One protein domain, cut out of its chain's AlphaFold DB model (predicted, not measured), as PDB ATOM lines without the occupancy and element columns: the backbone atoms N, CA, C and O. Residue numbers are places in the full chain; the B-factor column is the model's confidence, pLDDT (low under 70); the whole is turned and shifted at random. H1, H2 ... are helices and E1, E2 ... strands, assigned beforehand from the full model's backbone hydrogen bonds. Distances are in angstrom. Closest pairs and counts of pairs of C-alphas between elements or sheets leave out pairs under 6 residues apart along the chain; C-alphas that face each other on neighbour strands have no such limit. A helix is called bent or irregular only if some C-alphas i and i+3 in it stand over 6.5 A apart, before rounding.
ATOM      1  N   SER A 308     -14.029 -67.379   1.323       91.25
ATOM      2  CA  SER A 308     -12.659 -67.119   1.805       91.25
ATOM      3  C   SER A 308     -12.556 -67.093   3.334       91.25
ATOM      4  O   SER A 308     -13.553 -66.980   4.043       91.25
ATOM      5  N   ASP A 309     -11.331 -67.191   3.856       92.81
ATOM      6  CA  ASP A 309     -11.088 -67.112   5.303       92.81
ATOM      7  C   ASP A 309     -11.388 -65.717   5.855       92.81
ATOM      8  O   ASP A 309     -11.831 -65.586   6.995       92.81
ATOM      9  N   ARG A 310     -11.149 -64.670   5.057       95.25
ATOM     10  CA  ARG A 310     -11.348 -63.274   5.445       95.25
ATOM     11  C   ARG A 310     -12.228 -62.555   4.430       95.25
ATOM     12  O   ARG A 310     -11.860 -62.481   3.262       95.25
ATOM     13  N   TYR A 311     -13.371 -62.033   4.867       96.88
ATOM     14  CA  TYR A 311     -14.362 -61.393   3.994       96.88
ATOM     15  C   TYR A 311     -15.276 -60.439   4.766       96.88
ATOM     16  O   TYR A 311     -15.483 -60.590   5.968       96.88
ATOM     17  N   LEU A 312     -15.856 -59.467   4.065       98.00
ATOM     18  CA  LEU A 312     -16.873 -58.563   4.593       98.00
ATOM     19  C   LEU A 312     -18.268 -59.033   4.163       98.00
ATOM     20  O   LEU A 312     -18.561 -59.090   2.972       98.00
ATOM     21  N   LEU A 313     -19.148 -59.325   5.115       97.06
ATOM     22  CA  LEU A 313     -20.558 -59.621   4.865       97.06
ATOM     23  C   LEU A 313     -21.404 -58.397   5.213       97.06
ATOM     24  O   LEU A 313     -21.401 -57.959   6.360       97.06
ATOM     25  N   VAL A 314     -22.151 -57.869   4.247       97.88
ATOM     26  CA  VAL A 314     -23.128 -56.795   4.454       97.88
ATOM     27  C   VAL A 314     -24.525 -57.401   4.416       97.88
ATOM     28  O   VAL A 314     -24.955 -57.890   3.371       97.88
ATOM     29  N   ASN A 315     -25.247 -57.350   5.538       97.31
ATOM     30  CA  ASN A 315     -26.665 -57.694   5.571       97.31
ATOM     31  C   ASN A 315     -27.507 -56.425   5.404       97.31
ATOM     32  O   ASN A 315     -27.591 -55.590   6.306       97.31
ATOM     33  N   ILE A 316     -28.166 -56.309   4.252       97.19
ATOM     34  CA  ILE A 316     -28.994 -55.163   3.887       97.19
ATOM     35  C   ILE A 316     -30.165 -54.986   4.865       97.19
ATOM     36  O   ILE A 316     -30.338 -53.897   5.408       97.19
ATOM     37  N   ALA A 317     -30.950 -56.041   5.108       95.31
ATOM     38  CA  ALA A 317     -32.136 -55.975   5.971       95.31
ATOM     39  C   ALA A 317     -31.779 -55.876   7.465       95.31
ATOM     40  O   ALA A 317     -32.557 -55.349   8.258       95.31
ATOM     41  N   GLY A 318     -30.585 -56.347   7.842       95.00
ATOM     42  CA  GLY A 318     -30.032 -56.184   9.189       95.00
ATOM     43  C   GLY A 318     -29.335 -54.844   9.430       95.00
ATOM     44  O   GLY A 318     -29.009 -54.531  10.572       95.00
ATOM     45  N   PHE A 319     -29.107 -54.045   8.381       96.69
ATOM     46  CA  PHE A 319     -28.384 -52.773   8.440       96.69
ATOM     47  C   PHE A 319     -27.010 -52.862   9.127       96.69
ATOM     48  O   PHE A 319     -26.579 -51.905   9.777       96.69
ATOM     49  N   GLU A 320     -26.312 -53.985   8.984       96.06
ATOM     50  CA  GLU A 320     -25.035 -54.259   9.649       96.06
ATOM     51  C   GLU A 320     -24.046 -54.888   8.658       96.06
ATOM     52  O   GLU A 320     -24.435 -55.600   7.725       96.06
ATOM     53  N   ALA A 321     -22.760 -54.616   8.860       97.69
ATOM     54  CA  ALA A 321     -21.673 -55.280   8.166       97.69
ATOM     55  C   ALA A 321     -20.708 -55.919   9.171       97.69
ATOM     56  O   ALA A 321     -20.313 -55.282  10.149       97.69
ATOM     57  N   TRP A 322     -20.288 -57.150   8.886       97.00
ATOM     58  CA  TRP A 322     -19.325 -57.905   9.686       97.00
ATOM     59  C   TRP A 322     -18.130 -58.295   8.835       97.00
ATOM     60  O   TRP A 322     -18.284 -58.877   7.761       97.00
ATOM     61  N   LEU A 323     -16.936 -57.997   9.330       97.19
ATOM     62  CA  LEU A 323     -15.708 -58.540   8.781       97.19
ATOM     63  C   LEU A 323     -15.399 -59.847   9.504       97.19
ATOM     64  O   LEU A 323     -15.152 -59.846  10.710       97.19
ATOM     65  N   PHE A 324     -15.391 -60.940   8.758       95.25
ATOM     66  CA  PHE A 324     -14.970 -62.240   9.244       95.25
ATOM     67  C   PHE A 324     -13.495 -62.472   8.943       95.25
ATOM     68  O   PHE A 324     -12.999 -62.051   7.899       95.25
ATOM     69  N   ASN A 325     -12.823 -63.182   9.843       94.25
ATOM     70  CA  ASN A 325     -11.470 -63.687   9.678       94.25
ATOM     71  C   ASN A 325     -11.367 -65.057  10.361       94.25
ATOM     72  O   ASN A 325     -11.560 -65.176  11.572       94.25
ATOM     73  N   LYS A 326     -11.120 -66.104   9.569       92.00
ATOM     74  CA  LYS A 326     -11.081 -67.513   9.986       92.00
ATOM     75  C   LYS A 326     -12.312 -67.919  10.806       92.00
ATOM     76  O   LYS A 326     -12.207 -68.586  11.830       92.00
ATOM     77  N   GLY A 327     -13.486 -67.470  10.361       87.69
ATOM     78  CA  GLY A 327     -14.778 -67.762  10.989       87.69
ATOM     79  C   GLY A 327     -15.143 -66.898  12.203       87.69
ATOM     80  O   GLY A 327     -16.292 -66.951  12.630       87.69
ATOM     81  N   ALA A 328     -14.229 -66.072  12.724       90.75
ATOM     82  CA  ALA A 328     -14.501 -65.140  13.819       90.75
ATOM     83  C   ALA A 328     -14.792 -63.725  13.298       90.75
ATOM     84  O   ALA A 328     -14.274 -63.323  12.257       90.75
ATOM     85  N   VAL A 329     -15.589 -62.949  14.034       93.94
ATOM     86  CA  VAL A 329     -15.820 -61.529  13.729       93.94
ATOM     87  C   VAL A 329     -14.592 -60.720  14.152       93.94
ATOM     88  O   VAL A 329     -14.312 -60.585  15.339       93.94
ATOM     89  N   GLU A 330     -13.870 -60.169  13.179       95.31
ATOM     90  CA  GLU A 330     -12.744 -59.249  13.394       95.31
ATOM     91  C   GLU A 330     -13.255 -57.839  13.734       95.31
ATOM     92  O   GLU A 330     -12.705 -57.165  14.603       95.31
ATOM     93  N   MET A 331     -14.337 -57.400  13.081       95.75
ATOM     94  CA  MET A 331     -15.025 -56.142  13.387       95.75
ATOM     95  C   MET A 331     -16.474 -56.148  12.888       95.75
ATOM     96  O   MET A 331     -16.816 -56.871  11.950       95.75
ATOM     97  N   SER A 332     -17.308 -55.277  13.456       96.75
ATOM     98  CA  SER A 332     -18.638 -54.964  12.926       96.75
ATOM     99  C   SER A 332     -18.913 -53.461  12.901       96.75
ATOM    100  O   SER A 332     -18.323 -52.672  13.660       96.75
ATOM    101  N   THR A 333     -19.810 -53.058  12.007       97.81
ATOM    102  CA  THR A 333     -20.258 -51.673  11.864       97.81
ATOM    103  C   THR A 333     -21.692 -51.611  11.337       97.81
ATOM    104  O   THR A 333     -22.013 -52.313  10.374       97.81
ATOM    105  N   PRO A 334     -22.522 -50.679  11.843       97.50
ATOM    106  CA  PRO A 334     -23.815 -50.422  11.238       97.50
ATOM    107  C   PRO A 334     -23.632 -49.809   9.850       97.50
ATOM    108  O   PRO A 334     -22.655 -49.094   9.585       97.50
ATOM    109  N   VAL A 335     -24.601 -50.066   8.975       98.12
ATOM    110  CA  VAL A 335     -24.683 -49.495   7.633       98.12
ATOM    111  C   VAL A 335     -26.031 -48.816   7.386       98.12
ATOM    112  O   VAL A 335     -27.045 -49.154   7.998       98.12
ATOM    113  N   ILE A 336     -26.037 -47.836   6.485       98.25
ATOM    114  CA  ILE A 336     -27.241 -47.252   5.879       98.25
ATOM    115  C   ILE A 336     -27.283 -47.723   4.433       98.25
ATOM    116  O   ILE A 336     -26.297 -47.572   3.712       98.25
ATOM    117  N   VAL A 337     -28.423 -48.249   4.008       97.56
ATOM    118  CA  VAL A 337     -28.630 -48.870   2.694       97.56
ATOM    119  C   VAL A 337     -29.640 -48.081   1.868       97.56
ATOM    120  O   VAL A 337     -30.197 -47.077   2.328       97.56
ATOM    121  N   GLY A 338     -29.856 -48.531   0.633       95.56
ATOM    122  CA  GLY A 338     -30.783 -47.931  -0.314       95.56
ATOM    123  C   GLY A 338     -32.212 -47.833   0.212       95.56
ATOM    124  O   GLY A 338     -32.648 -48.660   1.013       95.56
ATOM    125  N   LYS A 339     -32.961 -46.839  -0.253       93.50
ATOM    126  CA  LYS A 339     -34.422 -46.769  -0.077       93.50
ATOM    127  C   LYS A 339     -35.104 -47.855  -0.917       93.50
ATOM    128  O   LYS A 339     -34.501 -48.384  -1.843       93.50
ATOM    129  N   ASP A 340     -36.385 -48.121  -0.678       86.81
ATOM    130  CA  ASP A 340     -37.141 -49.137  -1.430       86.81
ATOM    131  C   ASP A 340     -37.149 -48.910  -2.958       86.81
ATOM    132  O   ASP A 340     -36.974 -49.835  -3.737       86.81
ATOM    133  N   GLN A 341     -37.237 -47.663  -3.423       87.12
ATOM    134  CA  GLN A 341     -37.181 -47.362  -4.865       87.12
ATOM    135  C   GLN A 341     -35.757 -47.389  -5.453       87.12
ATOM    136  O   GLN A 341     -35.578 -47.222  -6.659       87.12
ATOM    137  N   GLN A 342     -34.737 -47.515  -4.604       90.75
ATOM    138  CA  GLN A 342     -33.311 -47.396  -4.927       90.75
ATOM    139  C   GLN A 342     -32.534 -48.442  -4.122       90.75
ATOM    140  O   GLN A 342     -31.607 -48.112  -3.380       90.75
ATOM    141  N   GLN A 343     -32.996 -49.689  -4.208       94.19
ATOM    142  CA  GLN A 343     -32.536 -50.772  -3.349       94.19
ATOM    143  C   GLN A 343     -31.037 -51.009  -3.514       94.19
ATOM    144  O   GLN A 343     -30.507 -50.981  -4.626       94.19
ATOM    145  N   THR A 344     -30.356 -51.300  -2.409       95.69
ATOM    146  CA  THR A 344     -29.007 -51.860  -2.487       95.69
ATOM    147  C   THR A 344     -29.095 -53.258  -3.126       95.69
ATOM    148  O   THR A 344     -29.906 -54.077  -2.676       95.69
ATOM    149  N   PRO A 345     -28.322 -53.540  -4.191       94.38
ATOM    150  CA  PRO A 345     -28.339 -54.841  -4.851       94.38
ATOM    151  C   PRO A 345     -27.576 -55.890  -4.033       94.38
ATOM    152  O   PRO A 345     -26.604 -55.565  -3.350       94.38
ATOM    153  N   SER A 346     -28.000 -57.151  -4.136       94.19
ATOM    154  CA  SER A 346     -27.332 -58.298  -3.513       94.19
ATOM    155  C   SER A 346     -26.383 -58.969  -4.511       94.19
ATOM    156  O   SER A 346     -26.822 -59.457  -5.551       94.19
ATOM    157  N   PHE A 347     -25.082 -58.989  -4.217       93.94
ATOM    158  CA  PHE A 347     -24.047 -59.575  -5.077       93.94
ATOM    159  C   PHE A 347     -22.728 -59.768  -4.310       93.94
ATOM    160  O   PHE A 347     -22.581 -59.333  -3.166       93.94
ATOM    161  N   SER A 348     -21.754 -60.430  -4.941       94.38
ATOM    162  CA  SER A 348     -20.405 -60.629  -4.392       94.38
ATOM    163  C   SER A 348     -19.345 -59.948  -5.258       94.38
ATOM    164  O   SER A 348     -19.438 -59.955  -6.483       94.38
ATOM    165  N   ASN A 349     -18.325 -59.362  -4.632       95.56
ATOM    166  CA  ASN A 349     -17.200 -58.717  -5.313       95.56
ATOM    167  C   ASN A 349     -15.963 -58.701  -4.390       95.56
ATOM    168  O   ASN A 349     -15.921 -59.417  -3.394       95.56
ATOM    169  N   ALA A 350     -14.958 -57.879  -4.690       97.62
ATOM    170  CA  ALA A 350     -13.810 -57.636  -3.826       97.62
ATOM    171  C   ALA A 350     -13.467 -56.142  -3.764       97.62
ATOM    172  O   ALA A 350     -13.418 -55.455  -4.788       97.62
ATOM    173  N   ILE A 351     -13.190 -55.639  -2.562       98.56
ATOM    174  CA  ILE A 351     -12.726 -54.272  -2.311       98.56
ATOM    175  C   ILE A 351     -11.278 -54.154  -2.789       98.56
ATOM    176  O   ILE A 351     -10.394 -54.868  -2.324       98.56
ATOM    177  N   ARG A 352     -11.027 -53.234  -3.724       98.38
ATOM    178  CA  ARG A 352      -9.728 -53.080  -4.407       98.38
ATOM    179  C   ARG A 352      -8.998 -51.793  -4.062       98.38
ATOM    180  O   ARG A 352      -7.786 -51.706  -4.261       98.38
ATOM    181  N   SER A 353      -9.707 -50.781  -3.576       98.19
ATOM    182  CA  SER A 353      -9.084 -49.520  -3.176       98.19
ATOM    183  C   SER A 353      -9.879 -48.801  -2.101       98.19
ATOM    184  O   SER A 353     -11.106 -48.876  -2.077       98.19
ATOM    185  N   VAL A 354      -9.164 -48.037  -1.283       98.44
ATOM    186  CA  VAL A 354      -9.721 -47.079  -0.331       98.44
ATOM    187  C   VAL A 354      -9.294 -45.679  -0.759       98.44
ATOM    188  O   VAL A 354      -8.124 -45.442  -1.049       98.44
ATOM    189  N   GLU A 355     -10.238 -44.753  -0.819       98.38
ATOM    190  CA  GLU A 355      -9.993 -43.336  -1.068       98.38
ATOM    191  C   GLU A 355     -10.248 -42.527   0.198       98.38
ATOM    192  O   GLU A 355     -11.348 -42.560   0.754       98.38
ATOM    193  N   PHE A 356      -9.240 -41.773   0.625       98.38
ATOM    194  CA  PHE A 356      -9.345 -40.764   1.669       98.38
ATOM    195  C   PHE A 356      -9.659 -39.408   1.060       98.38
ATOM    196  O   PHE A 356      -9.097 -39.046   0.025       98.38
ATOM    197  N   ASN A 357     -10.535 -38.659   1.732       97.62
ATOM    198  CA  ASN A 357     -11.032 -37.355   1.295       97.62
ATOM    199  C   ASN A 357     -11.502 -37.391  -0.177       97.62
ATOM    200  O   ASN A 357     -10.960 -36.659  -1.010       97.62
ATOM    201  N   PRO A 358     -12.448 -38.281  -0.534       97.38
ATOM    202  CA  PRO A 358     -12.914 -38.394  -1.909       97.38
ATOM    203  C   PRO A 358     -13.603 -37.099  -2.360       97.38
ATOM    204  O   PRO A 358     -14.305 -36.446  -1.588       97.38
ATOM    205  N   SER A 359     -13.445 -36.750  -3.634       95.44
ATOM    206  CA  SER A 359     -14.425 -35.901  -4.316       95.44
ATOM    207  C   SER A 359     -15.656 -36.738  -4.671       95.44
ATOM    208  O   SER A 359     -15.566 -37.957  -4.845       95.44
ATOM    209  N   TRP A 360     -16.816 -36.091  -4.775       95.25
ATOM    210  CA  TRP A 360     -18.047 -36.760  -5.189       95.25
ATOM    211  C   TRP A 360     -18.498 -36.256  -6.550       95.25
ATOM    212  O   TRP A 360     -18.998 -35.141  -6.673       95.25
ATOM    213  N   GLU A 361     -18.328 -37.092  -7.567       92.81
ATOM    214  CA  GLU A 361     -18.972 -36.903  -8.865       92.81
ATOM    215  C   GLU A 361     -20.450 -37.276  -8.731       92.81
ATOM    216  O   GLU A 361     -20.783 -38.430  -8.444       92.81
ATOM    217  N   VAL A 362     -21.336 -36.292  -8.883       92.81
ATOM    218  CA  VAL A 362     -22.763 -36.487  -8.628       92.81
ATOM    219  C   VAL A 362     -23.399 -37.253  -9.790       92.81
ATOM    220  O   VAL A 362     -23.363 -36.775 -10.927       92.81
ATOM    221  N   PRO A 363     -24.058 -38.399  -9.531       90.88
ATOM    222  CA  PRO A 363     -24.802 -39.121 -10.554       90.88
ATOM    223  C   PRO A 363     -25.875 -38.249 -11.209       90.88
ATOM    224  O   PRO A 363     -26.569 -37.485 -10.534       90.88
ATOM    225  N   ARG A 364     -26.087 -38.425 -12.519       89.56
ATOM    226  CA  ARG A 364     -27.066 -37.645 -13.298       89.56
ATOM    227  C   ARG A 364     -28.460 -37.625 -12.681       89.56
ATOM    228  O   ARG A 364     -29.117 -36.588 -12.686       89.56
ATOM    229  N   SER A 365     -28.912 -38.750 -12.139       88.69
ATOM    230  CA  SER A 365     -30.214 -38.852 -11.478       88.69
ATOM    231  C   SER A 365     -30.329 -37.925 -10.265       88.69
ATOM    232  O   SER A 365     -31.335 -37.233 -10.142       88.69
ATOM    233  N   ILE A 366     -29.300 -37.864  -9.417       90.56
ATOM    234  CA  ILE A 366     -29.247 -37.005  -8.224       90.56
ATOM    235  C   ILE A 366     -29.084 -35.536  -8.634       90.56
ATOM    236  O   ILE A 366     -29.785 -34.661  -8.124       90.56
ATOM    237  N   ALA A 367     -28.227 -35.266  -9.623       92.38
ATOM    238  CA  ALA A 367     -28.061 -33.931 -10.188       92.38
ATOM    239  C   ALA A 367     -29.406 -33.346 -10.659       92.38
ATOM    240  O   ALA A 367     -29.744 -32.214 -10.321       92.38
ATOM    241  N   MET A 368     -30.200 -34.148 -11.375       90.62
ATOM    242  CA  MET A 368     -31.518 -33.761 -11.889       90.62
ATOM    243  C   MET A 368     -32.593 -33.664 -10.804       90.62
ATOM    244  O   MET A 368     -33.371 -32.715 -10.798       90.62
ATOM    245  N   LYS A 369     -32.689 -34.667  -9.923       89.94
ATOM    246  CA  LYS A 369     -33.833 -34.817  -9.009       89.94
ATOM    247  C   LYS A 369     -33.658 -34.087  -7.682       89.94
ATOM    248  O   LYS A 369     -34.654 -33.797  -7.029       89.94
ATOM    249  N   GLU A 370     -32.424 -33.793  -7.280       91.31
ATOM    250  CA  GLU A 370     -32.132 -33.239  -5.954       91.31
ATOM    251  C   GLU A 370     -31.351 -31.930  -6.010       91.31
ATOM    252  O   GLU A 370     -31.719 -30.986  -5.312       91.31
ATOM    253  N   ILE A 371     -30.305 -31.840  -6.835       93.12
ATOM    254  CA  ILE A 371     -29.473 -30.628  -6.900       93.12
ATOM    255  C   ILE A 371     -30.166 -29.530  -7.695       93.12
ATOM    256  O   ILE A 371     -30.330 -28.425  -7.187       93.12
ATOM    257  N   LEU A 372     -30.601 -29.823  -8.921       92.75
ATOM    258  CA  LEU A 372     -31.186 -28.826  -9.816       92.75
ATOM    259  C   LEU A 372     -32.418 -28.120  -9.210       92.75
ATOM    260  O   LEU A 372     -32.475 -26.892  -9.292       92.75
ATOM    261  N   PRO A 373     -33.351 -28.805  -8.510       92.31
ATOM    262  CA  PRO A 373     -34.460 -28.133  -7.831       92.31
ATOM    263  C   PRO A 373     -34.032 -27.228  -6.667       92.31
ATOM    264  O   PRO A 373     -34.720 -26.249  -6.382       92.31
ATOM    265  N   LYS A 374     -32.928 -27.546  -5.974       93.25
ATOM    266  CA  LYS A 374     -32.370 -26.697  -4.906       93.25
ATOM    267  C   LYS A 374     -31.653 -25.488  -5.499       93.25
ATOM    268  O   LYS A 374     -31.893 -24.369  -5.064       93.25
ATOM    269  N   LEU A 375     -30.861 -25.707  -6.545       91.44
ATOM    270  CA  LEU A 375     -30.111 -24.667  -7.243       91.44
ATOM    271  C   LEU A 375     -31.022 -23.654  -7.950       91.44
ATOM    272  O   LEU A 375     -30.753 -22.460  -7.925       91.44
ATOM    273  N   ALA A 376     -32.145 -24.110  -8.512       89.88
ATOM    274  CA  ALA A 376     -33.159 -23.230  -9.092       89.88
ATOM    275  C   ALA A 376     -33.863 -22.336  -8.055       89.88
ATOM    276  O   ALA A 376     -34.436 -21.314  -8.423       89.88
ATOM    277  N   LYS A 377     -33.855 -22.726  -6.773       90.94
ATOM    278  CA  LYS A 377     -34.415 -21.936  -5.664       90.94
ATOM    279  C   LYS A 377     -33.369 -21.043  -4.997       90.94
ATOM    280  O   LYS A 377     -33.715 -19.969  -4.520       90.94
ATOM    281  N   ASP A 378     -32.120 -21.497  -4.941       91.62
ATOM    282  CA  ASP A 378     -31.008 -20.820  -4.280       91.62
ATOM    283  C   ASP A 378     -29.736 -20.938  -5.128       91.62
ATOM    284  O   ASP A 378     -29.064 -21.971  -5.134       91.62
ATOM    285  N   HIS A 379     -29.377 -19.847  -5.807       86.50
ATOM    286  CA  HIS A 379     -28.173 -19.771  -6.641       86.50
ATOM    287  C   HIS A 379     -26.883 -19.966  -5.821       86.50
ATOM    288  O   HIS A 379     -25.882 -20.454  -6.341       86.50
ATOM    289  N   GLY A 380     -26.912 -19.666  -4.515       91.81
ATOM    290  CA  GLY A 380     -25.787 -19.875  -3.605       91.81
ATOM    291  C   GLY A 380     -25.608 -21.326  -3.148       91.81
ATOM    292  O   GLY A 380     -24.642 -21.616  -2.441       91.81
ATOM    293  N   TYR A 381     -26.504 -22.245  -3.531       93.88
ATOM    294  CA  TYR A 381     -26.484 -23.639  -3.078       93.88
ATOM    295  C   TYR A 381     -25.147 -24.337  -3.362       93.88
ATOM    296  O   TYR A 381     -24.564 -24.930  -2.456       93.88
ATOM    297  N   LEU A 382     -24.615 -24.227  -4.589       94.38
ATOM    298  CA  LEU A 382     -23.357 -24.899  -4.946       94.38
ATOM    299  C   LEU A 382     -22.181 -24.398  -4.103       94.38
ATOM    300  O   LEU A 382     -21.363 -25.202  -3.670       94.38
ATOM    301  N   ALA A 383     -22.119 -23.094  -3.819       93.19
ATOM    302  CA  ALA A 383     -21.082 -22.531  -2.960       93.19
ATOM    303  C   ALA A 383     -21.226 -23.008  -1.504       93.19
ATOM    304  O   ALA A 383     -20.232 -23.358  -0.874       93.19
ATOM    305  N   LYS A 384     -22.457 -23.074  -0.976       93.88
ATOM    306  CA  LYS A 384     -22.737 -23.564   0.390       93.88
ATOM    307  C   LYS A 384     -22.340 -25.029   0.589       93.88
ATOM    308  O   LYS A 384     -21.918 -25.391   1.692       93.88
ATOM    309  N   GLU A 385     -22.468 -25.831  -0.467       93.88
ATOM    310  CA  GLU A 385     -22.180 -27.269  -0.492       93.88
ATOM    311  C   GLU A 385     -20.789 -27.619  -1.055       93.88
ATOM    312  O   GLU A 385     -20.499 -28.797  -1.265       93.88
ATOM    313  N   ASP A 386     -19.920 -26.628  -1.294       95.00
ATOM    314  CA  ASP A 386     -18.564 -26.810  -1.839       95.00
ATOM    315  C   ASP A 386     -18.538 -27.578  -3.179       95.00
ATOM    316  O   ASP A 386     -17.710 -28.468  -3.414       95.00
ATOM    317  N   MET A 387     -19.471 -27.250  -4.075       95.69
ATOM    318  CA  MET A 387     -19.661 -27.912  -5.365       95.69
ATOM    319  C   MET A 387     -19.137 -27.079  -6.535       95.69
ATOM    320  O   MET A 387     -19.315 -25.867  -6.609       95.69
ATOM    321  N   GLU A 388     -18.532 -27.772  -7.491       95.19
ATOM    322  CA  GLU A 388     -18.151 -27.250  -8.798       95.19
ATOM    323  C   GLU A 388     -19.111 -27.761  -9.862       95.19
ATOM    324  O   GLU A 388     -19.670 -28.857  -9.752       95.19
ATOM    325  N   VAL A 389     -19.259 -26.974 -10.921       94.88
ATOM    326  CA  VAL A 389     -20.059 -27.327 -12.084       94.88
ATOM    327  C   VAL A 389     -19.180 -27.384 -13.322       94.88
ATOM    328  O   VAL A 389     -18.317 -26.534 -13.535       94.88
ATOM    329  N   TYR A 390     -19.401 -28.418 -14.120       94.62
ATOM    330  CA  TYR A 390     -18.634 -28.730 -15.311       94.62
ATOM    331  C   TYR A 390     -19.548 -28.792 -16.529       94.62
ATOM    332  O   TYR A 390     -20.668 -29.300 -16.441       94.62
ATOM    333  N   GLU A 391     -19.046 -28.330 -17.671       91.69
ATOM    334  CA  GLU A 391     -19.691 -28.556 -18.965       91.69
ATOM    335  C   GLU A 391     -19.655 -30.029 -19.377       91.69
ATOM    336  O   GLU A 391     -18.623 -30.694 -19.288       91.69
ATOM    337  N   GLY A 392     -20.790 -30.519 -19.877       89.00
ATOM    338  CA  GLY A 392     -20.937 -31.873 -20.391       89.00
ATOM    339  C   GLY A 392     -20.924 -32.963 -19.315       89.00
ATOM    340  O   GLY A 392     -20.661 -32.737 -18.135       89.00
ATOM    341  N   TRP A 393     -21.225 -34.186 -19.751       86.94
ATOM    342  CA  TRP A 393     -21.109 -35.403 -18.934       86.94
ATOM    343  C   TRP A 393     -19.823 -36.183 -19.218       86.94
ATOM    344  O   TRP A 393     -19.553 -37.190 -18.570       86.94
ATOM    345  N   GLU A 394     -19.031 -35.716 -20.178       82.69
ATOM    346  CA  GLU A 394     -17.754 -36.314 -20.538       82.69
ATOM    347  C   GLU A 394     -16.642 -35.864 -19.581       82.69
ATOM    348  O   GLU A 394     -16.676 -34.785 -18.972       82.69
ATOM    349  N   ASN A 395     -15.627 -36.714 -19.444       75.31
ATOM    350  CA  ASN A 395     -14.438 -36.383 -18.668       75.31
ATOM    351  C   ASN A 395     -13.654 -35.259 -19.363       75.31
ATOM    352  O   ASN A 395     -13.455 -35.296 -20.573       75.31
ATOM    353  N   GLY A 396     -13.169 -34.285 -18.589       73.25
ATOM    354  CA  GLY A 396     -12.381 -33.160 -19.115       73.25
ATOM    355  C   GLY A 396     -13.180 -31.903 -19.477       73.25
ATOM    356  O   GLY A 396     -12.581 -30.939 -19.945       73.25
ATOM    357  N   GLY A 397     -14.495 -31.879 -19.219       81.50
ATOM    358  CA  GLY A 397     -15.294 -30.651 -19.279       81.50
ATOM    359  C   GLY A 397     -14.668 -29.505 -18.476       81.50
ATOM    360  O   GLY A 397     -13.986 -29.742 -17.474       81.50
ATOM    361  N   GLN A 398     -14.880 -28.263 -18.909       88.12
ATOM    362  CA  GLN A 398     -14.354 -27.089 -18.209       88.12
ATOM    363  C   GLN A 398     -15.225 -26.744 -16.999       88.12
ATOM    364  O   GLN A 398     -16.446 -26.901 -17.046       88.12
ATOM    365  N   VAL A 399     -14.593 -26.283 -15.915       92.25
ATOM    366  CA  VAL A 399     -15.321 -25.685 -14.786       92.25
ATOM    367  C   VAL A 399     -15.905 -24.364 -15.262       92.25
ATOM    368  O   VAL A 399     -15.169 -23.534 -15.794       92.25
ATOM    369  N   ILE A 400     -17.200 -24.158 -15.042       92.94
ATOM    370  CA  ILE A 400     -17.871 -22.904 -15.392       92.94
ATOM    371  C   ILE A 400     -18.317 -22.151 -14.147       92.94
ATOM    372  O   ILE A 400     -18.433 -22.719 -13.060       92.94
ATOM    373  N   ASN A 401     -18.586 -20.858 -14.314       91.19
ATOM    374  CA  ASN A 401     -19.210 -20.061 -13.272       91.19
ATOM    375  C   ASN A 401     -20.696 -20.458 -13.147       91.19
ATOM    376  O   ASN A 401     -21.428 -20.320 -14.128       91.19
ATOM    377  N   PRO A 402     -21.180 -20.908 -11.975       91.00
ATOM    378  CA  PRO A 402     -22.597 -21.177 -11.784       91.00
ATOM    379  C   PRO A 402     -23.512 -20.000 -12.130       91.00
ATOM    380  O   PRO A 402     -24.603 -20.215 -12.649       91.00
ATOM    381  N   ASP A 403     -23.073 -18.765 -11.890       89.19
ATOM    382  CA  ASP A 403     -23.903 -17.571 -12.095       89.19
ATOM    383  C   ASP A 403     -24.127 -17.238 -13.577       89.19
ATOM    384  O   ASP A 403     -25.011 -16.450 -13.906       89.19
ATOM    385  N   SER A 404     -23.360 -17.842 -14.493       89.31
ATOM    386  CA  SER A 404     -23.551 -17.649 -15.935       89.31
ATOM    387  C   SER A 404     -24.627 -18.556 -16.543       89.31
ATOM    388  O   SER A 404     -24.809 -18.540 -17.758       89.31
ATOM    389  N   VAL A 405     -25.317 -19.372 -15.737       89.94
ATOM    390  CA  VAL A 405     -26.300 -20.363 -16.202       89.94
ATOM    391  C   VAL A 405     -27.689 -20.067 -15.630       89.94
ATOM    392  O   VAL A 405     -27.857 -19.869 -14.428       89.94
ATOM    393  N   ASP A 406     -28.717 -20.103 -16.483       89.50
ATOM    394  CA  ASP A 406     -30.123 -20.020 -16.061       89.50
ATOM    395  C   ASP A 406     -30.621 -21.382 -15.536       89.50
ATOM    396  O   ASP A 406     -31.238 -22.186 -16.248       89.50
ATOM    397  N   TRP A 407     -30.337 -21.648 -14.259       91.25
ATOM    398  CA  TRP A 407     -30.742 -22.878 -13.572       91.25
ATOM    399  C   TRP A 407     -32.256 -23.052 -13.485       91.25
ATOM    400  O   TRP A 407     -32.747 -24.179 -13.564       91.25
ATOM    401  N   ALA A 408     -33.008 -21.955 -13.355       87.50
ATOM    402  CA  ALA A 408     -34.463 -21.999 -13.254       87.50
ATOM    403  C   ALA A 408     -35.096 -22.505 -14.557       87.50
ATOM    404  O   ALA A 408     -36.064 -23.267 -14.516       87.50
ATOM    405  N   SER A 409     -34.548 -22.114 -15.711       87.25
ATOM    406  CA  SER A 409     -34.961 -22.645 -17.011       87.25
ATOM    407  C   SER A 409     -34.598 -24.115 -17.190       87.25
ATOM    408  O   SER A 409     -35.443 -24.908 -17.608       87.25
ATOM    409  N   LEU A 410     -33.388 -24.515 -16.790       86.50
ATOM    410  CA  LEU A 410     -32.974 -25.918 -16.862       86.50
ATOM    411  C   LEU A 410     -33.796 -26.824 -15.945       86.50
ATOM    412  O   LEU A 410     -34.114 -27.937 -16.343       86.50
ATOM    413  N   ALA A 411     -34.210 -26.350 -14.768       83.69
ATOM    414  CA  ALA A 411     -35.062 -27.109 -13.851       83.69
ATOM    415  C   ALA A 411     -36.456 -27.431 -14.414       83.69
ATOM    416  O   ALA A 411     -37.127 -28.325 -13.902       83.69
ATOM    417  N   ARG A 412     -36.895 -26.726 -15.465       83.81
ATOM    418  CA  ARG A 412     -38.160 -26.992 -16.169       83.81
ATOM    419  C   ARG A 412     -38.009 -27.980 -17.333       83.81
ATOM    420  O   ARG A 412     -39.014 -28.325 -17.946       83.81
ATOM    421  N   ASN A 413     -36.787 -28.428 -17.635       79.44
ATOM    422  CA  ASN A 413     -36.466 -29.272 -18.785       79.44
ATOM    423  C   ASN A 413     -35.743 -30.563 -18.352       79.44
ATOM    424  O   ASN A 413     -34.910 -30.555 -17.453       79.44
ATOM    425  N   ASP A 414     -35.934 -31.665 -19.083       76.62
ATOM    426  CA  ASP A 414     -35.285 -32.958 -18.768       76.62
ATOM    427  C   ASP A 414     -33.814 -33.070 -19.239       76.62
ATOM    428  O   ASP A 414     -33.182 -34.138 -19.195       76.62
ATOM    429  N   ARG A 415     -33.240 -31.961 -19.721       82.94
ATOM    430  CA  ARG A 415     -31.891 -31.898 -20.292       82.94
ATOM    431  C   ARG A 415     -30.988 -31.038 -19.415       82.94
ATOM    432  O   ARG A 415     -31.022 -29.818 -19.499       82.94
ATOM    433  N   LEU A 416     -30.126 -31.695 -18.647       88.31
ATOM    434  CA  LEU A 416     -29.030 -31.058 -17.921       88.31
ATOM    435  C   LEU A 416     -27.704 -31.343 -18.642       88.31
ATOM    436  O   LEU A 416     -27.217 -32.473 -18.559       88.31
ATOM    437  N   PRO A 417     -27.127 -30.370 -19.371       90.69
ATOM    438  CA  PRO A 417     -25.848 -30.515 -20.069       90.69
ATOM    439  C   PRO A 417     -24.640 -30.238 -19.157       90.69
ATOM    440  O   PRO A 417     -23.551 -29.970 -19.653       90.69
ATOM    441  N   TYR A 418     -24.830 -30.292 -17.837       92.31
ATOM    442  CA  TYR A 418     -23.809 -30.011 -16.835       92.31
ATOM    443  C   TYR A 418     -23.713 -31.160 -15.839       92.31
ATOM    444  O   TYR A 418     -24.726 -31.779 -15.507       92.31
ATOM    445  N   ARG A 419     -22.514 -31.406 -15.319       93.81
ATOM    446  CA  ARG A 419     -22.297 -32.314 -14.186       93.81
ATOM    447  C   ARG A 419     -21.780 -31.543 -12.979       93.81
ATOM    448  O   ARG A 419     -21.128 -30.508 -13.125       93.81
ATOM    449  N   PHE A 420     -22.054 -32.067 -11.791       95.00
ATOM    450  CA  PHE A 420     -21.629 -31.461 -10.534       95.00
ATOM    451  C   PHE A 420     -20.605 -32.343  -9.837       95.00
ATOM    452  O   PHE A 420     -20.750 -33.568  -9.810       95.00
ATOM    453  N   ARG A 421     -19.610 -31.706  -9.222       95.25
ATOM    454  CA  ARG A 421     -18.613 -32.371  -8.389       95.25
ATOM    455  C   ARG A 421     -18.539 -31.690  -7.035       95.25
ATOM    456  O   ARG A 421     -18.194 -30.516  -6.962       95.25
ATOM    457  N   GLN A 422     -18.809 -32.421  -5.962       96.44
ATOM    458  CA  GLN A 422     -18.549 -31.930  -4.612       96.44
ATOM    459  C   GLN A 422     -17.070 -32.113  -4.265       96.44
ATOM    460  O   GLN A 422     -16.511 -33.206  -4.435       96.44
ATOM    461  N   LYS A 423     -16.431 -31.051  -3.769       95.62
ATOM    462  CA  LYS A 423     -15.032 -31.091  -3.330       95.62
ATOM    463  C   LYS A 423     -14.858 -31.961  -2.085       95.62
ATOM    464  O   LYS A 423     -15.807 -32.135  -1.315       95.62
ATOM    465  N   PRO A 424     -13.649 -32.498  -1.844       96.25
ATOM    466  CA  PRO A 424     -13.317 -33.084  -0.553       96.25
ATOM    467  C   PRO A 424     -13.538 -32.080   0.583       96.25
ATOM    468  O   PRO A 424     -13.139 -30.922   0.478       96.25
ATOM    469  N   GLY A 425     -14.148 -32.524   1.681       92.19
ATOM    470  CA  GLY A 425     -14.430 -31.658   2.823       92.19
ATOM    471  C   GLY A 425     -15.365 -32.306   3.846       92.19
ATOM    472  O   GLY A 425     -15.903 -33.384   3.593       92.19
ATOM    473  N   PRO A 426     -15.582 -31.669   5.009       89.69
ATOM    474  CA  PRO A 426     -16.443 -32.202   6.068       89.69
ATOM    475  C   PRO A 426     -17.923 -32.298   5.667       89.69
ATOM    476  O   PRO A 426     -18.648 -33.094   6.252       89.69
ATOM    477  N   LYS A 427     -18.364 -31.515   4.674       92.69
ATOM    478  CA  LYS A 427     -19.727 -31.551   4.117       92.69
ATOM    479  C   LYS A 427     -19.891 -32.538   2.959       92.69
ATOM    480  O   LYS A 427     -21.000 -32.713   2.468       92.69
ATOM    481  N   ASN A 428     -18.802 -33.158   2.495       95.94
ATOM    482  CA  ASN A 428     -18.862 -34.041   1.340       95.94
ATOM    483  C   ASN A 428     -19.815 -35.210   1.617       95.94
ATOM    484  O   ASN A 428     -19.686 -35.882   2.637       95.94
ATOM    485  N   SER A 429     -20.744 -35.482   0.703       95.06
ATOM    486  CA  SER A 429     -21.776 -36.516   0.865       95.06
ATOM    487  C   SER A 429     -21.211 -37.940   0.980       95.06
ATOM    488  O   SER A 429     -21.868 -38.816   1.548       95.06
ATOM    489  N   LEU A 430     -19.991 -38.167   0.480       96.44
ATOM    490  CA  LEU A 430     -19.227 -39.411   0.631       96.44
ATOM    491  C   LEU A 430     -18.385 -39.463   1.916       96.44
ATOM    492  O   LEU A 430     -17.675 -40.441   2.148       96.44
ATOM    493  N   GLY A 431     -18.440 -38.411   2.734       96.75
ATOM    494  CA  GLY A 431     -17.635 -38.254   3.934       96.75
ATOM    495  C   GLY A 431     -16.137 -38.244   3.630       96.75
ATOM    496  O   GLY A 431     -15.672 -37.648   2.656       96.75
ATOM    497  N   ARG A 432     -15.356 -38.876   4.506       97.25
ATOM    498  CA  ARG A 432     -13.889 -38.851   4.479       97.25
ATOM    499  C   ARG A 432     -13.252 -40.119   3.925       97.25
ATOM    500  O   ARG A 432     -12.051 -40.106   3.661       97.25
ATOM    501  N   VAL A 433     -14.024 -41.188   3.744       98.12
ATOM    502  CA  VAL A 433     -13.537 -42.502   3.307       98.12
ATOM    503  C   VAL A 433     -14.509 -43.106   2.301       98.12
ATOM    504  O   VAL A 433     -15.713 -43.133   2.536       98.12
ATOM    505  N   LYS A 434     -13.981 -43.665   1.215       98.12
ATOM    506  CA  LYS A 434     -14.734 -44.455   0.236       98.12
ATOM    507  C   LYS A 434     -13.984 -45.747  -0.071       98.12
ATOM    508  O   LYS A 434     -12.809 -45.700  -0.417       98.12
ATOM    509  N   LEU A 435     -14.651 -46.893   0.018       98.50
ATOM    510  CA  LEU A 435     -14.096 -48.195  -0.345       98.50
ATOM    511  C   LEU A 435     -14.734 -48.664  -1.652       98.50
ATOM    512  O   LEU A 435     -15.957 -48.764  -1.758       98.50
ATOM    513  N   LEU A 436     -13.900 -48.940  -2.653       97.62
ATOM    514  CA  LEU A 436     -14.345 -49.260  -4.006       97.62
ATOM    515  C   LEU A 436     -14.144 -50.738  -4.336       97.62
ATOM    516  O   LEU A 436     -13.060 -51.296  -4.150       97.62
ATOM    517  N   PHE A 437     -15.183 -51.321  -4.921       96.94
ATOM    518  CA  PHE A 437     -15.236 -52.663  -5.494       96.94
ATOM    519  C   PHE A 437     -15.953 -52.539  -6.848       96.94
ATOM    520  O   PHE A 437     -17.179 -52.509  -6.873       96.94
ATOM    521  N   PRO A 438     -15.226 -52.349  -7.966       93.12
ATOM    522  CA  PRO A 438     -15.829 -52.072  -9.274       93.12
ATOM    523  C   PRO A 438     -16.920 -53.085  -9.655       93.12
ATOM    524  O   PRO A 438     -16.672 -54.289  -9.632       93.12
ATOM    525  N   ASN A 439     -18.120 -52.600  -9.983       93.62
ATOM    526  CA  ASN A 439     -19.308 -53.413 -10.259       93.62
ATOM    527  C   ASN A 439     -20.245 -52.711 -11.259       93.62
ATOM    528  O   ASN A 439     -20.082 -51.524 -11.524       93.62
ATOM    529  N   SER A 440     -21.217 -53.450 -11.795       90.06
ATOM    530  CA  SER A 440     -22.200 -52.986 -12.789       90.06
ATOM    531  C   SER A 440     -23.300 -52.077 -12.221       90.06
ATOM    532  O   SER A 440     -24.042 -51.474 -12.991       90.06
ATOM    533  N   TYR A 441     -23.414 -51.975 -10.894       90.12
ATOM    534  CA  TYR A 441     -24.451 -51.205 -10.203       90.12
ATOM    535  C   TYR A 441     -23.980 -49.814  -9.750       90.12
ATOM    536  O   TYR A 441     -24.764 -49.073  -9.159       90.12
ATOM    537  N   ASP A 442     -22.704 -49.479  -9.968       89.38
ATOM    538  CA  ASP A 442     -22.060 -48.245  -9.500       89.38
ATOM    539  C   ASP A 442     -22.183 -47.998  -7.980       89.38
ATOM    540  O   ASP A 442     -22.118 -46.858  -7.511       89.38
ATOM    541  N   VAL A 443     -22.324 -49.065  -7.179       94.06
ATOM    542  CA  VAL A 443     -22.413 -48.967  -5.711       94.06
ATOM    543  C   VAL A 443     -21.057 -49.138  -5.028       94.06
ATOM    544  O   VAL A 443     -20.160 -49.808  -5.533       94.06
ATOM    545  N   TYR A 444     -20.901 -48.535  -3.852       96.38
ATOM    546  CA  TYR A 444     -19.692 -48.620  -3.025       96.38
ATOM    547  C   TYR A 444     -20.030 -48.453  -1.535       96.38
ATOM    548  O   TYR A 444     -21.155 -48.083  -1.181       96.38
ATOM    549  N   LEU A 445     -19.050 -48.719  -0.666       98.38
ATOM    550  CA  LEU A 445     -19.113 -48.381   0.757       98.38
ATOM    551  C   LEU A 445     -18.486 -46.999   0.960       98.38
ATOM    552  O   LEU A 445     -17.428 -46.717   0.392       98.38
ATOM    553  N   HIS A 446     -19.087 -46.139   1.774       98.38
ATOM    554  CA  HIS A 446     -18.511 -44.823   2.053       98.38
ATOM    555  C   HIS A 446     -18.911 -44.256   3.421       98.38
ATOM    556  O   HIS A 446     -19.833 -44.740   4.067       98.38
ATOM    557  N   ASP A 447     -18.200 -43.230   3.871       98.12
ATOM    558  CA  ASP A 447     -18.519 -42.428   5.054       98.12
ATOM    559  C   ASP A 447     -19.685 -41.454   4.766       98.12
ATOM    560  O   ASP A 447     -20.170 -41.337   3.641       98.12
ATOM    561  N   THR A 448     -20.187 -40.747   5.774       97.00
ATOM    562  CA  THR A 448     -21.234 -39.742   5.605       97.00
ATOM    563  C   THR A 448     -21.175 -38.661   6.690       97.00
ATOM    564  O   THR A 448     -20.950 -38.973   7.862       97.00
ATOM    565  N   PRO A 449     -21.458 -37.389   6.353       95.12
ATOM    566  CA  PRO A 449     -21.612 -36.336   7.354       95.12
ATOM    567  C   PRO A 449     -22.864 -36.545   8.222       95.12
ATOM    568  O   PRO A 449     -22.902 -36.125   9.378       95.12
ATOM    569  N   SER A 450     -23.874 -37.261   7.715       94.56
ATOM    570  CA  SER A 450     -25.162 -37.496   8.379       94.56
ATOM    571  C   SER A 450     -25.100 -38.617   9.427       94.56
ATOM    572  O   SER A 450     -25.921 -39.539   9.416       94.56
ATOM    573  N   ARG A 451     -24.134 -38.559  10.357       93.69
ATOM    574  CA  ARG A 451     -23.875 -39.643  11.330       93.69
ATOM    575  C   ARG A 451     -25.051 -39.945  12.264       93.69
ATOM    576  O   ARG A 451     -25.198 -41.083  12.695       93.69
ATOM    577  N   GLY A 452     -25.928 -38.973  12.525       94.62
ATOM    578  CA  GLY A 452     -27.129 -39.177  13.347       94.62
ATOM    579  C   GLY A 452     -28.100 -40.231  12.794       94.62
ATOM    580  O   GLY A 452     -28.863 -40.816  13.557       94.62
ATOM    581  N   LEU A 453     -28.047 -40.534  11.489       94.88
ATOM    582  CA  LEU A 453     -28.889 -41.563  10.872       94.88
ATOM    583  C   LEU A 453     -28.530 -42.988  11.319       94.88
ATOM    584  O   LEU A 453     -29.385 -43.869  11.249       94.88
ATOM    585  N   PHE A 454     -27.317 -43.223  11.831       96.00
ATOM    586  CA  PHE A 454     -26.952 -44.527  12.393       96.00
ATOM    587  C   PHE A 454     -27.690 -44.843  13.702       96.00
ATOM    588  O   PHE A 454     -27.796 -46.010  14.061       96.00
ATOM    589  N   ASN A 455     -28.278 -43.835  14.360       92.19
ATOM    590  CA  ASN A 455     -29.111 -44.020  15.553       92.19
ATOM    591  C   ASN A 455     -30.540 -44.483  15.215       92.19
ATOM    592  O   ASN A 455     -31.347 -44.699  16.113       92.19
ATOM    593  N   ARG A 456     -30.895 -44.594  13.927       90.56
ATOM    594  CA  ARG A 456     -32.191 -45.137  13.502       90.56
ATOM    595  C   ARG A 456     -32.135 -46.663  13.479       90.56
ATOM    596  O   ARG A 456     -31.132 -47.238  13.055       90.56
ATOM    597  N   ARG A 457     -33.236 -47.315  13.865       87.56
ATOM    598  CA  ARG A 457     -33.402 -48.770  13.714       87.56
ATOM    599  C   ARG A 457     -33.515 -49.181  12.250       87.56
ATOM    600  O   ARG A 457     -32.747 -50.018  11.795       87.56
ATOM    601  N   VAL A 458     -34.398 -48.523  11.501       90.50
ATOM    602  CA  VAL A 458     -34.512 -48.692  10.047       90.50
ATOM    603  C   VAL A 458     -33.582 -47.697   9.356       90.50
ATOM    604  O   VAL A 458     -33.740 -46.489   9.527       90.50
ATOM    605  N   ARG A 459     -32.607 -48.190   8.581       94.88
ATOM    606  CA  ARG A 459     -31.548 -47.373   7.954       94.88
ATOM    607  C   ARG A 459     -31.557 -47.430   6.422       94.88
ATOM    608  O   ARG A 459     -30.508 -47.439   5.787       94.88
ATOM    609  N   ALA A 460     -32.740 -47.443   5.814       94.94
ATOM    610  CA  ALA A 460     -32.932 -47.411   4.360       94.94
ATOM    611  C   ALA A 460     -33.072 -45.961   3.841       94.94
ATOM    612  O   ALA A 460     -34.169 -45.513   3.509       94.94
ATOM    613  N   PHE A 461     -31.972 -45.195   3.810       92.69
ATOM    614  CA  PHE A 461     -31.979 -43.755   3.478       92.69
ATOM    615  C   PHE A 461     -31.130 -43.364   2.258       92.69
ATOM    616  O   PHE A 461     -31.136 -42.194   1.866       92.69
ATOM    617  N   SER A 462     -30.384 -44.290   1.654       91.19
ATOM    618  CA  SER A 462     -29.444 -43.979   0.572       91.19
ATOM    619  C   SER A 462     -30.037 -44.184  -0.831       91.19
ATOM    620  O   SER A 462     -31.173 -44.622  -0.996       91.19
ATOM    621  N   HIS A 463     -29.235 -43.879  -1.852       89.62
ATOM    622  CA  HIS A 463     -29.541 -44.097  -3.269       89.62
ATOM    623  C   HIS A 463     -28.931 -45.411  -3.805       89.62
ATOM    624  O   HIS A 463     -28.536 -45.481  -4.964       89.62
ATOM    625  N   GLY A 464     -28.772 -46.424  -2.945       88.50
ATOM    626  CA  GLY A 464     -28.248 -47.757  -3.286       88.50
ATOM    627  C   GLY A 464     -26.842 -48.034  -2.744       88.50
ATOM    628  O   GLY A 464     -26.561 -49.154  -2.318       88.50
ATOM    629  N   CYS A 465     -25.977 -47.016  -2.666       94.31
ATOM    630  CA  CYS A 465     -24.671 -47.118  -1.993       94.31
ATOM    631  C   CYS A 465     -24.827 -47.334  -0.481       94.31
ATOM    632  O   CYS A 465     -25.833 -46.939   0.109       94.31
ATOM    633  N   MET A 466     -23.822 -47.910   0.171       98.06
ATOM    634  CA  MET A 466     -23.895 -48.223   1.599       98.06
ATOM    635  C   MET A 466     -23.034 -47.249   2.405       98.06
ATOM    636  O   MET A 466     -21.817 -47.188   2.225       98.06
ATOM    637  N   ARG A 467     -23.655 -46.491   3.313       98.50
ATOM    638  CA  ARG A 467     -22.919 -45.612   4.236       98.50
ATOM    639  C   ARG A 467     -22.488 -46.420   5.456       98.50
ATOM    640  O   ARG A 467     -23.301 -47.170   5.983       98.50
ATOM    641  N   VAL A 468     -21.256 -46.256   5.919       98.44
ATOM    642  CA  VAL A 468     -20.636 -47.068   6.979       98.44
ATOM    643  C   VAL A 468     -20.497 -46.256   8.268       98.44
ATOM    644  O   VAL A 468     -20.031 -45.121   8.226       98.44
ATOM    645  N   GLY A 469     -20.885 -46.833   9.408       98.31
ATOM    646  CA  GLY A 469     -20.850 -46.167  10.716       98.31
ATOM    647  C   GLY A 469     -19.451 -45.981  11.311       98.31
ATOM    648  O   GLY A 469     -19.199 -44.966  11.961       98.31
ATOM    649  N   LYS A 470     -18.531 -46.922  11.056       98.25
ATOM    650  CA  LYS A 470     -17.119 -46.882  11.481       98.25
ATOM    651  C   LYS A 470     -16.153 -46.911  10.281       98.25
ATOM    652  O   LYS A 470     -15.386 -47.860  10.109       98.25
ATOM    653  N   PRO A 471     -16.187 -45.900   9.399       97.94
ATOM    654  CA  PRO A 471     -15.512 -45.974   8.106       97.94
ATOM    655  C   PRO A 471     -13.981 -45.932   8.209       97.94
ATOM    656  O   PRO A 471     -13.300 -46.563   7.406       97.94
ATOM    657  N   LEU A 472     -13.430 -45.220   9.199       98.19
ATOM    658  CA  LEU A 472     -11.980 -45.124   9.411       98.19
ATOM    659  C   LEU A 472     -11.406 -46.436   9.959       98.19
ATOM    660  O   LEU A 472     -10.369 -46.889   9.484       98.19
ATOM    661  N   GLU A 473     -12.103 -47.072  10.904       98.56
ATOM    662  CA  GLU A 473     -11.750 -48.408  11.405       98.56
ATOM    663  C   GLU A 473     -11.807 -49.438  10.273       98.56
ATOM    664  O   GLU A 473     -10.856 -50.190  10.080       98.56
ATOM    665  N   LEU A 474     -12.866 -49.408   9.452       98.44
ATOM    666  CA  LEU A 474     -12.969 -50.304   8.300       98.44
ATOM    667  C   LEU A 474     -11.823 -50.074   7.304       98.44
ATOM    668  O   LEU A 474     -11.217 -51.034   6.841       98.44
ATOM    669  N   ALA A 475     -11.478 -48.819   7.000       98.31
ATOM    670  CA  ALA A 475     -10.332 -48.509   6.146       98.31
ATOM    671  C   ALA A 475      -9.004 -49.006   6.734       98.31
ATOM    672  O   ALA A 475      -8.192 -49.560   5.997       98.31
ATOM    673  N   SER A 476      -8.796 -48.830   8.042       98.19
ATOM    674  CA  SER A 476      -7.610 -49.305   8.764       98.19
ATOM    675  C   SER A 476      -7.446 -50.814   8.600       98.19
ATOM    676  O   SER A 476      -6.402 -51.282   8.139       98.19
ATOM    677  N   VAL A 477      -8.515 -51.560   8.866       97.06
ATOM    678  CA  VAL A 477      -8.509 -53.019   8.803       97.06
ATOM    679  C   VAL A 477      -8.383 -53.540   7.364       97.06
ATOM    680  O   VAL A 477      -7.640 -54.492   7.111       97.06
ATOM    681  N   VAL A 478      -9.049 -52.902   6.395       97.50
ATOM    682  CA  VAL A 478      -8.965 -53.268   4.968       97.50
ATOM    683  C   VAL A 478      -7.566 -53.019   4.402       97.50
ATOM    684  O   VAL A 478      -7.066 -53.830   3.628       97.50
ATOM    685  N   LEU A 479      -6.920 -51.912   4.778       97.44
ATOM    686  CA  LEU A 479      -5.581 -51.564   4.295       97.44
ATOM    687  C   LEU A 479      -4.452 -52.252   5.075       97.44
ATOM    688  O   LEU A 479      -3.303 -52.168   4.645       97.44
ATOM    689  N   GLY A 480      -4.744 -52.876   6.224       95.81
ATOM    690  CA  GLY A 480      -3.713 -53.318   7.169       95.81
ATOM    691  C   GLY A 480      -2.880 -52.147   7.710       95.81
ATOM    692  O   GLY A 480      -1.701 -52.303   8.021       95.81
ATOM    693  N   MET A 481      -3.473 -50.953   7.758       95.75
ATOM    694  CA  MET A 481      -2.820 -49.706   8.143       95.75
ATOM    695  C   MET A 481      -3.247 -49.325   9.565       95.75
ATOM    696  O   MET A 481      -4.448 -49.331   9.833       95.75
ATOM    697  N   PRO A 482      -2.325 -48.928  10.463       97.56
ATOM    698  CA  PRO A 482      -2.678 -48.405  11.782       97.56
ATOM    699  C   PRO A 482      -3.693 -47.252  11.723       97.56
ATOM    700  O   PRO A 482      -3.648 -46.411  10.821       97.56
ATOM    701  N   LEU A 483      -4.628 -47.205  12.678       97.75
ATOM    702  CA  LEU A 483      -5.726 -46.231  12.669       97.75
ATOM    703  C   LEU A 483      -5.236 -44.773  12.749       97.75
ATOM    704  O   LEU A 483      -5.826 -43.895  12.124       97.75
ATOM    705  N   ASP A 484      -4.137 -44.507  13.455       97.81
ATOM    706  CA  ASP A 484      -3.485 -43.193  13.514       97.81
ATOM    707  C   ASP A 484      -2.967 -42.743  12.139       97.81
ATOM    708  O   ASP A 484      -3.111 -41.577  11.777       97.81
ATOM    709  N   LYS A 485      -2.452 -43.673  11.325       97.88
ATOM    710  CA  LYS A 485      -2.022 -43.400   9.945       97.88
ATOM    711  C   LYS A 485      -3.197 -43.134   9.011       97.88
ATOM    712  O   LYS A 485      -3.121 -42.237   8.172       97.88
ATOM    713  N   VAL A 486      -4.308 -43.849   9.194       98.00
ATOM    714  CA  VAL A 486      -5.569 -43.535   8.502       98.00
ATOM    715  C   VAL A 486      -6.055 -42.137   8.886       98.00
ATOM    716  O   VAL A 486      -6.411 -41.339   8.016       98.00
ATOM    717  N   GLN A 487      -6.020 -41.806  10.178       97.50
ATOM    718  CA  GLN A 487      -6.413 -40.493  10.679       97.50
ATOM    719  C   GLN A 487      -5.500 -39.385  10.137       97.50
ATOM    720  O   GLN A 487      -6.002 -38.324   9.770       97.50
ATOM    721  N   GLU A 488      -4.190 -39.617  10.034       97.12
ATOM    722  CA  GLU A 488      -3.225 -38.699   9.417       97.12
ATOM    723  C   GLU A 488      -3.563 -38.448   7.937       97.12
ATOM    724  O   GLU A 488      -3.681 -37.295   7.510       97.12
ATOM    725  N   ALA A 489      -3.811 -39.515   7.168       96.38
ATOM    726  CA  ALA A 489      -4.177 -39.418   5.755       96.38
ATOM    727  C   ALA A 489      -5.478 -38.625   5.553       96.38
ATOM    728  O   ALA A 489      -5.534 -37.718   4.717       96.38
ATOM    729  N   VAL A 490      -6.501 -38.895   6.371       96.56
ATOM    730  CA  VAL A 490      -7.748 -38.122   6.376       96.56
ATOM    731  C   VAL A 490      -7.468 -36.665   6.757       96.56
ATOM    732  O   VAL A 490      -7.848 -35.762   6.012       96.56
ATOM    733  N   SER A 491      -6.751 -36.412   7.853       96.31
ATOM    734  CA  SER A 491      -6.483 -35.062   8.381       96.31
ATOM    735  C   SER A 491      -5.670 -34.183   7.428       96.31
ATOM    736  O   SER A 491      -5.794 -32.963   7.484       96.31
ATOM    737  N   SER A 492      -4.916 -34.779   6.498       95.12
ATOM    738  CA  SER A 492      -4.217 -34.039   5.439       95.12
ATOM    739  C   SER A 492      -5.147 -33.222   4.528       95.12
ATOM    740  O   SER A 492      -4.684 -32.311   3.843       95.12
ATOM    741  N   GLY A 493      -6.439 -33.580   4.459       94.25
ATOM    742  CA  GLY A 493      -7.431 -32.980   3.560       94.25
ATOM    743  C   GLY A 493      -7.210 -33.280   2.072       94.25
ATOM    744  O   GLY A 493      -8.052 -32.933   1.245       94.25
ATOM    745  N   LYS A 494      -6.106 -33.945   1.713       94.44
ATOM    746  CA  LYS A 494      -5.775 -34.299   0.331       94.44
ATOM    747  C   LYS A 494      -6.544 -35.545  -0.085       94.44
ATOM    748  O   LYS A 494      -6.647 -36.493   0.694       94.44
ATOM    749  N   GLN A 495      -7.042 -35.555  -1.318       96.00
ATOM    750  CA  GLN A 495      -7.615 -36.757  -1.914       96.00
ATOM    751  C   GLN A 495      -6.491 -37.766  -2.178       96.00
ATOM    752  O   GLN A 495      -5.572 -37.485  -2.948       96.00
ATOM    753  N   ILE A 496      -6.550 -38.929  -1.530       96.38
ATOM    754  CA  ILE A 496      -5.513 -39.966  -1.618       96.38
ATOM    755  C   ILE A 496      -6.188 -41.306  -1.885       96.38
ATOM    756  O   ILE A 496      -7.086 -41.704  -1.151       96.38
ATOM    757  N   ARG A 497      -5.737 -42.027  -2.915       97.25
ATOM    758  CA  ARG A 497      -6.200 -43.386  -3.210       97.25
ATOM    759  C   ARG A 497      -5.128 -44.399  -2.824       97.25
ATOM    760  O   ARG A 497      -4.027 -44.373  -3.366       97.25
ATOM    761  N   HIS A 498      -5.486 -45.332  -1.952       97.69
ATOM    762  CA  HIS A 498      -4.684 -46.500  -1.616       97.69
ATOM    763  C   HIS A 498      -5.240 -47.734  -2.319       97.69
ATOM    764  O   HIS A 498      -6.437 -48.022  -2.254       97.69
ATOM    765  N   LYS A 499      -4.363 -48.484  -2.988       97.62
ATOM    766  CA  LYS A 499      -4.692 -49.822  -3.480       97.62
ATOM    767  C   LYS A 499      -4.717 -50.785  -2.292       97.62
ATOM    768  O   LYS A 499      -3.823 -50.737  -1.453       97.62
ATOM    769  N   VAL A 500      -5.714 -51.662  -2.248       97.50
ATOM    770  CA  VAL A 500      -5.738 -52.784  -1.307       97.50
ATOM    771  C   VAL A 500      -4.844 -53.883  -1.879       97.50
ATOM    772  O   VAL A 500      -5.080 -54.348  -2.997       97.50
ATOM    773  N   THR A 501      -3.780 -54.239  -1.156       93.62
ATOM    774  CA  THR A 501      -2.772 -55.211  -1.618       93.62
ATOM    775  C   THR A 501      -3.373 -56.596  -1.813       93.62
ATOM    776  O   THR A 501      -3.123 -57.220  -2.842       93.62
ATOM    777  N   ASP A 502      -4.197 -57.029  -0.860       93.00
ATOM    778  CA  ASP A 502      -4.966 -58.269  -0.911       93.00
ATOM    779  C   ASP A 502      -6.463 -57.923  -0.975       93.00
ATOM    780  O   ASP A 502      -7.031 -57.528   0.049       93.00
ATOM    781  N   PRO A 503      -7.086 -57.923  -2.172       96.81
ATOM    782  CA  PRO A 503      -8.464 -57.486  -2.334       96.81
ATOM    783  C   PRO A 503      -9.412 -58.242  -1.406       96.81
ATOM    784  O   PRO A 503      -9.572 -59.450  -1.533       96.81
ATOM    785  N   LEU A 504     -10.080 -57.518  -0.511       97.94
ATOM    786  CA  LEU A 504     -10.964 -58.122   0.481       97.94
ATOM    787  C   LEU A 504     -12.294 -58.533  -0.174       97.94
ATOM    788  O   LEU A 504     -13.009 -57.637  -0.639       97.94
ATOM    789  N   PRO A 505     -12.673 -59.825  -0.192       97.81
ATOM    790  CA  PRO A 505     -13.993 -60.249  -0.646       97.81
ATOM    791  C   PRO A 505     -15.105 -59.540   0.131       97.81
ATOM    792  O   PRO A 505     -15.038 -59.396   1.352       97.81
ATOM    793  N   ILE A 506     -16.128 -59.084  -0.585       97.81
ATOM    794  CA  ILE A 506     -17.336 -58.483  -0.025       97.81
ATOM    795  C   ILE A 506     -18.558 -59.226  -0.561       97.81
ATOM    796  O   ILE A 506     -18.707 -59.406  -1.770       97.81
ATOM    797  N   HIS A 507     -19.440 -59.628   0.345       96.44
ATOM    798  CA  HIS A 507     -20.694 -60.307   0.051       96.44
ATOM    799  C   HIS A 507     -21.843 -59.451   0.573       96.44
ATOM    800  O   HIS A 507     -21.946 -59.204   1.772       96.44
ATOM    801  N   ILE A 508     -22.697 -58.976  -0.327       97.19
ATOM    802  CA  ILE A 508     -23.857 -58.153   0.005       97.19
ATOM    803  C   ILE A 508     -25.094 -59.033  -0.150       97.19
ATOM    804  O   ILE A 508     -25.356 -59.555  -1.233       97.19
ATOM    805  N   THR A 509     -25.838 -59.218   0.936       95.50
ATOM    806  CA  THR A 509     -27.000 -60.111   0.994       95.50
ATOM    807  C   THR A 509     -28.162 -59.460   1.741       95.50
ATOM    808  O   THR A 509     -27.996 -58.449   2.421       95.50
ATOM    809  N   TYR A 510     -29.354 -60.031   1.613       95.75
ATOM    810  CA  TYR A 510     -30.588 -59.506   2.188       95.75
ATOM    811  C   TYR A 510     -31.181 -60.515   3.177       95.75
ATOM    812  O   TYR A 510     -32.011 -61.328   2.803       95.75
ATOM    813  N   LEU A 511     -30.748 -60.512   4.439       96.44
ATOM    814  CA  LEU A 511     -31.215 -61.492   5.426       96.44
ATOM    815  C   LEU A 511     -32.219 -60.865   6.398       96.44
ATOM    816  O   LEU A 511     -31.848 -60.041   7.233       96.44
ATOM    817  N   THR A 512     -33.480 -61.289   6.326       95.81
ATOM    818  CA  THR A 512     -34.562 -60.873   7.242       95.81
ATOM    819  C   THR A 512     -34.679 -61.775   8.470       95.81
ATOM    820  O   THR A 512     -35.369 -61.435   9.425       95.81
ATOM    821  N   SER A 513     -33.960 -62.895   8.496       96.12
ATOM    822  CA  SER A 513     -33.663 -63.653   9.708       96.12
ATOM    823  C   SER A 513     -32.242 -64.195   9.628       96.12
ATOM    824  O   SER A 513     -31.884 -64.768   8.597       96.12
ATOM    825  N   TRP A 514     -31.443 -64.029  10.677       95.38
ATOM    826  CA  TRP A 514     -30.050 -64.482  10.701       95.38
ATOM    827  C   TRP A 514     -29.582 -64.774  12.127       95.38
ATOM    828  O   TRP A 514     -30.159 -64.268  13.086       95.38
ATOM    829  N   ALA A 515     -28.531 -65.578  12.272       93.44
ATOM    830  CA  ALA A 515     -27.832 -65.698  13.547       93.44
ATOM    831  C   ALA A 515     -26.843 -64.538  13.704       93.44
ATOM    832  O   ALA A 515     -26.003 -64.312  12.835       93.44
ATOM    833  N   ASP A 516     -26.949 -63.792  14.797       89.94
ATOM    834  CA  ASP A 516     -26.018 -62.725  15.142       89.94
ATOM    835  C   ASP A 516     -24.611 -63.317  15.338       89.94
ATOM    836  O   ASP A 516     -24.417 -64.160  16.218       89.94
ATOM    837  N   PRO A 517     -23.612 -62.905  14.542       87.81
ATOM    838  CA  PRO A 517     -22.272 -63.475  14.635       87.81
ATOM    839  C   PRO A 517     -21.566 -63.249  15.981       87.81
ATOM    840  O   PRO A 517     -20.609 -63.957  16.284       87.81
ATOM    841  N   GLY A 518     -21.995 -62.261  16.776       82.31
ATOM    842  CA  GLY A 518     -21.365 -61.922  18.053       82.31
ATOM    843  C   GLY A 518     -21.835 -62.777  19.231       82.31
ATOM    844  O   GLY A 518     -21.058 -63.011  20.154       82.31
ATOM    845  N   ASN A 519     -23.089 -63.242  19.222       84.25
ATOM    846  CA  ASN A 519     -23.675 -63.983  20.348       84.25
ATOM    847  C   ASN A 519     -24.496 -65.225  19.947       84.25
ATOM    848  O   ASN A 519     -24.971 -65.945  20.821       84.25
TER     849      ASN A 519
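This is residues 308 to 519 of the 752 residues of the protein "Murein L,D-transpeptidase YcbB/YkuD" of Insolitispirillum peregrinum (UniProt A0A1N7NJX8). Two lobes follow each other along the longest axis: the larger is a strongly twisted sheet of eight strands curled round helix H5, with H6 packed on H5 and H4 on the sheet, and the smaller is the strand pair E5 and E6, with H1 packed on E6 and the short H2 and H3 at H1's last residues. The printed part has 212 residues with six named helices and eleven named strands, in the order E1 E2 E3 E4 H1 H2 E5 H3 E6 E7 H4 E8 E9 H5 H6 E10 E11; its class is mixed, helices and strands. The large sheet is branched, with parallel and antiparallel pairs; E5 and E6 are antiparallel. The whole is compact, with a radius of gyration of the C-alphas of 18.3 A, yet elongated, spanning 57 by 37 by 30 A.

Begin at E1, residues 310 to 315, E2, 320 to 325, and E3, 328 to 338: a meander, each strand the antiparallel neighbour of the one before, in two hairpins. Within hydrogen-bond range are N 313 and O 322, 2.8 A, and N 323 and O 331, 2.9 A. E10, residues 496 to 509, is parallel to E1, with N 312 and O 505 at 2.8 A. E4, residues 347 to 356, is antiparallel to E10, with N 351 and O 504 at 2.8 A, and to E7, residues 433 to 436, with N 355 and O 434 at 2.8 A. E3 also has E8, residues 460 to 462, parallel, with N 462 and O 337 at 2.9 A, and E9, residues 466 to 468, antiparallel, with N 336 and O 467 at 2.9 A. The sheet curls round H5, residues 471 to 479; its closest C-alphas to E10 are Leu 479 and Val 500, 5.7 A. H5 touches H6, residues 483 to 491, closest at C-alphas 476 and 483, 5.3 A, at a steep tilt of 63 degrees, opposite ways; H6 only grazes the sheet. H4, residues 451 to 455, is on the same face as H5, at a height over the sheet of 8.4 A. In the smaller lobe, E5, residues 387 to 391, pairs with E6, residues 418 to 422, with N 388 and O 421 at 2.8 A. H1, residues 364 to 375, comes closest to E6 at C-alphas 367 and 420, 6.9 A. With residues 372 to 375 alone H1 touches H3, residues 407 to 410, closest at C-alphas 375 and 407, 6.6 A; H1 and H2, residues 381 to 384, only just touch, only at the corner, with 3 pairs of C-alphas within 8 A. Every O i to N i+4 pair is within hydrogen-bond range in H5 and H6, against 4 of 8 in H1 and 0 of 1 in H4, where 2 of 2 O i to N i+3 pairs are; H2 and H3 are too short for an O i to N i+4 pair.

Find C-alpha 310 at (-11.348, -63.274, 5.445), where E1 begins. E3, 27.6 A long, bends by 67 degrees at residue 331; E4, 24.8 A, by 64 degrees at 350; E10, 29.6 A, by 90 degrees at 502. H1 begins at C-alpha 364, (-27.066, -37.645, -13.298), and is 14.6 A long; it is irregular, but only just, with C-alphas 369 and 372 6.6 A apart. E11, residues 513 to 515, pairs with no named strand and ends at (-27.832, -65.698, 13.547).

The two C-alphas farthest apart are those of Ser 404 and Asn 519, 58.8 A. The printed part has no cut; the links E5 to H3 and E7 to H4 are long. The mean pLDDT of the printed part is 93.7, and no printed residue is under 70.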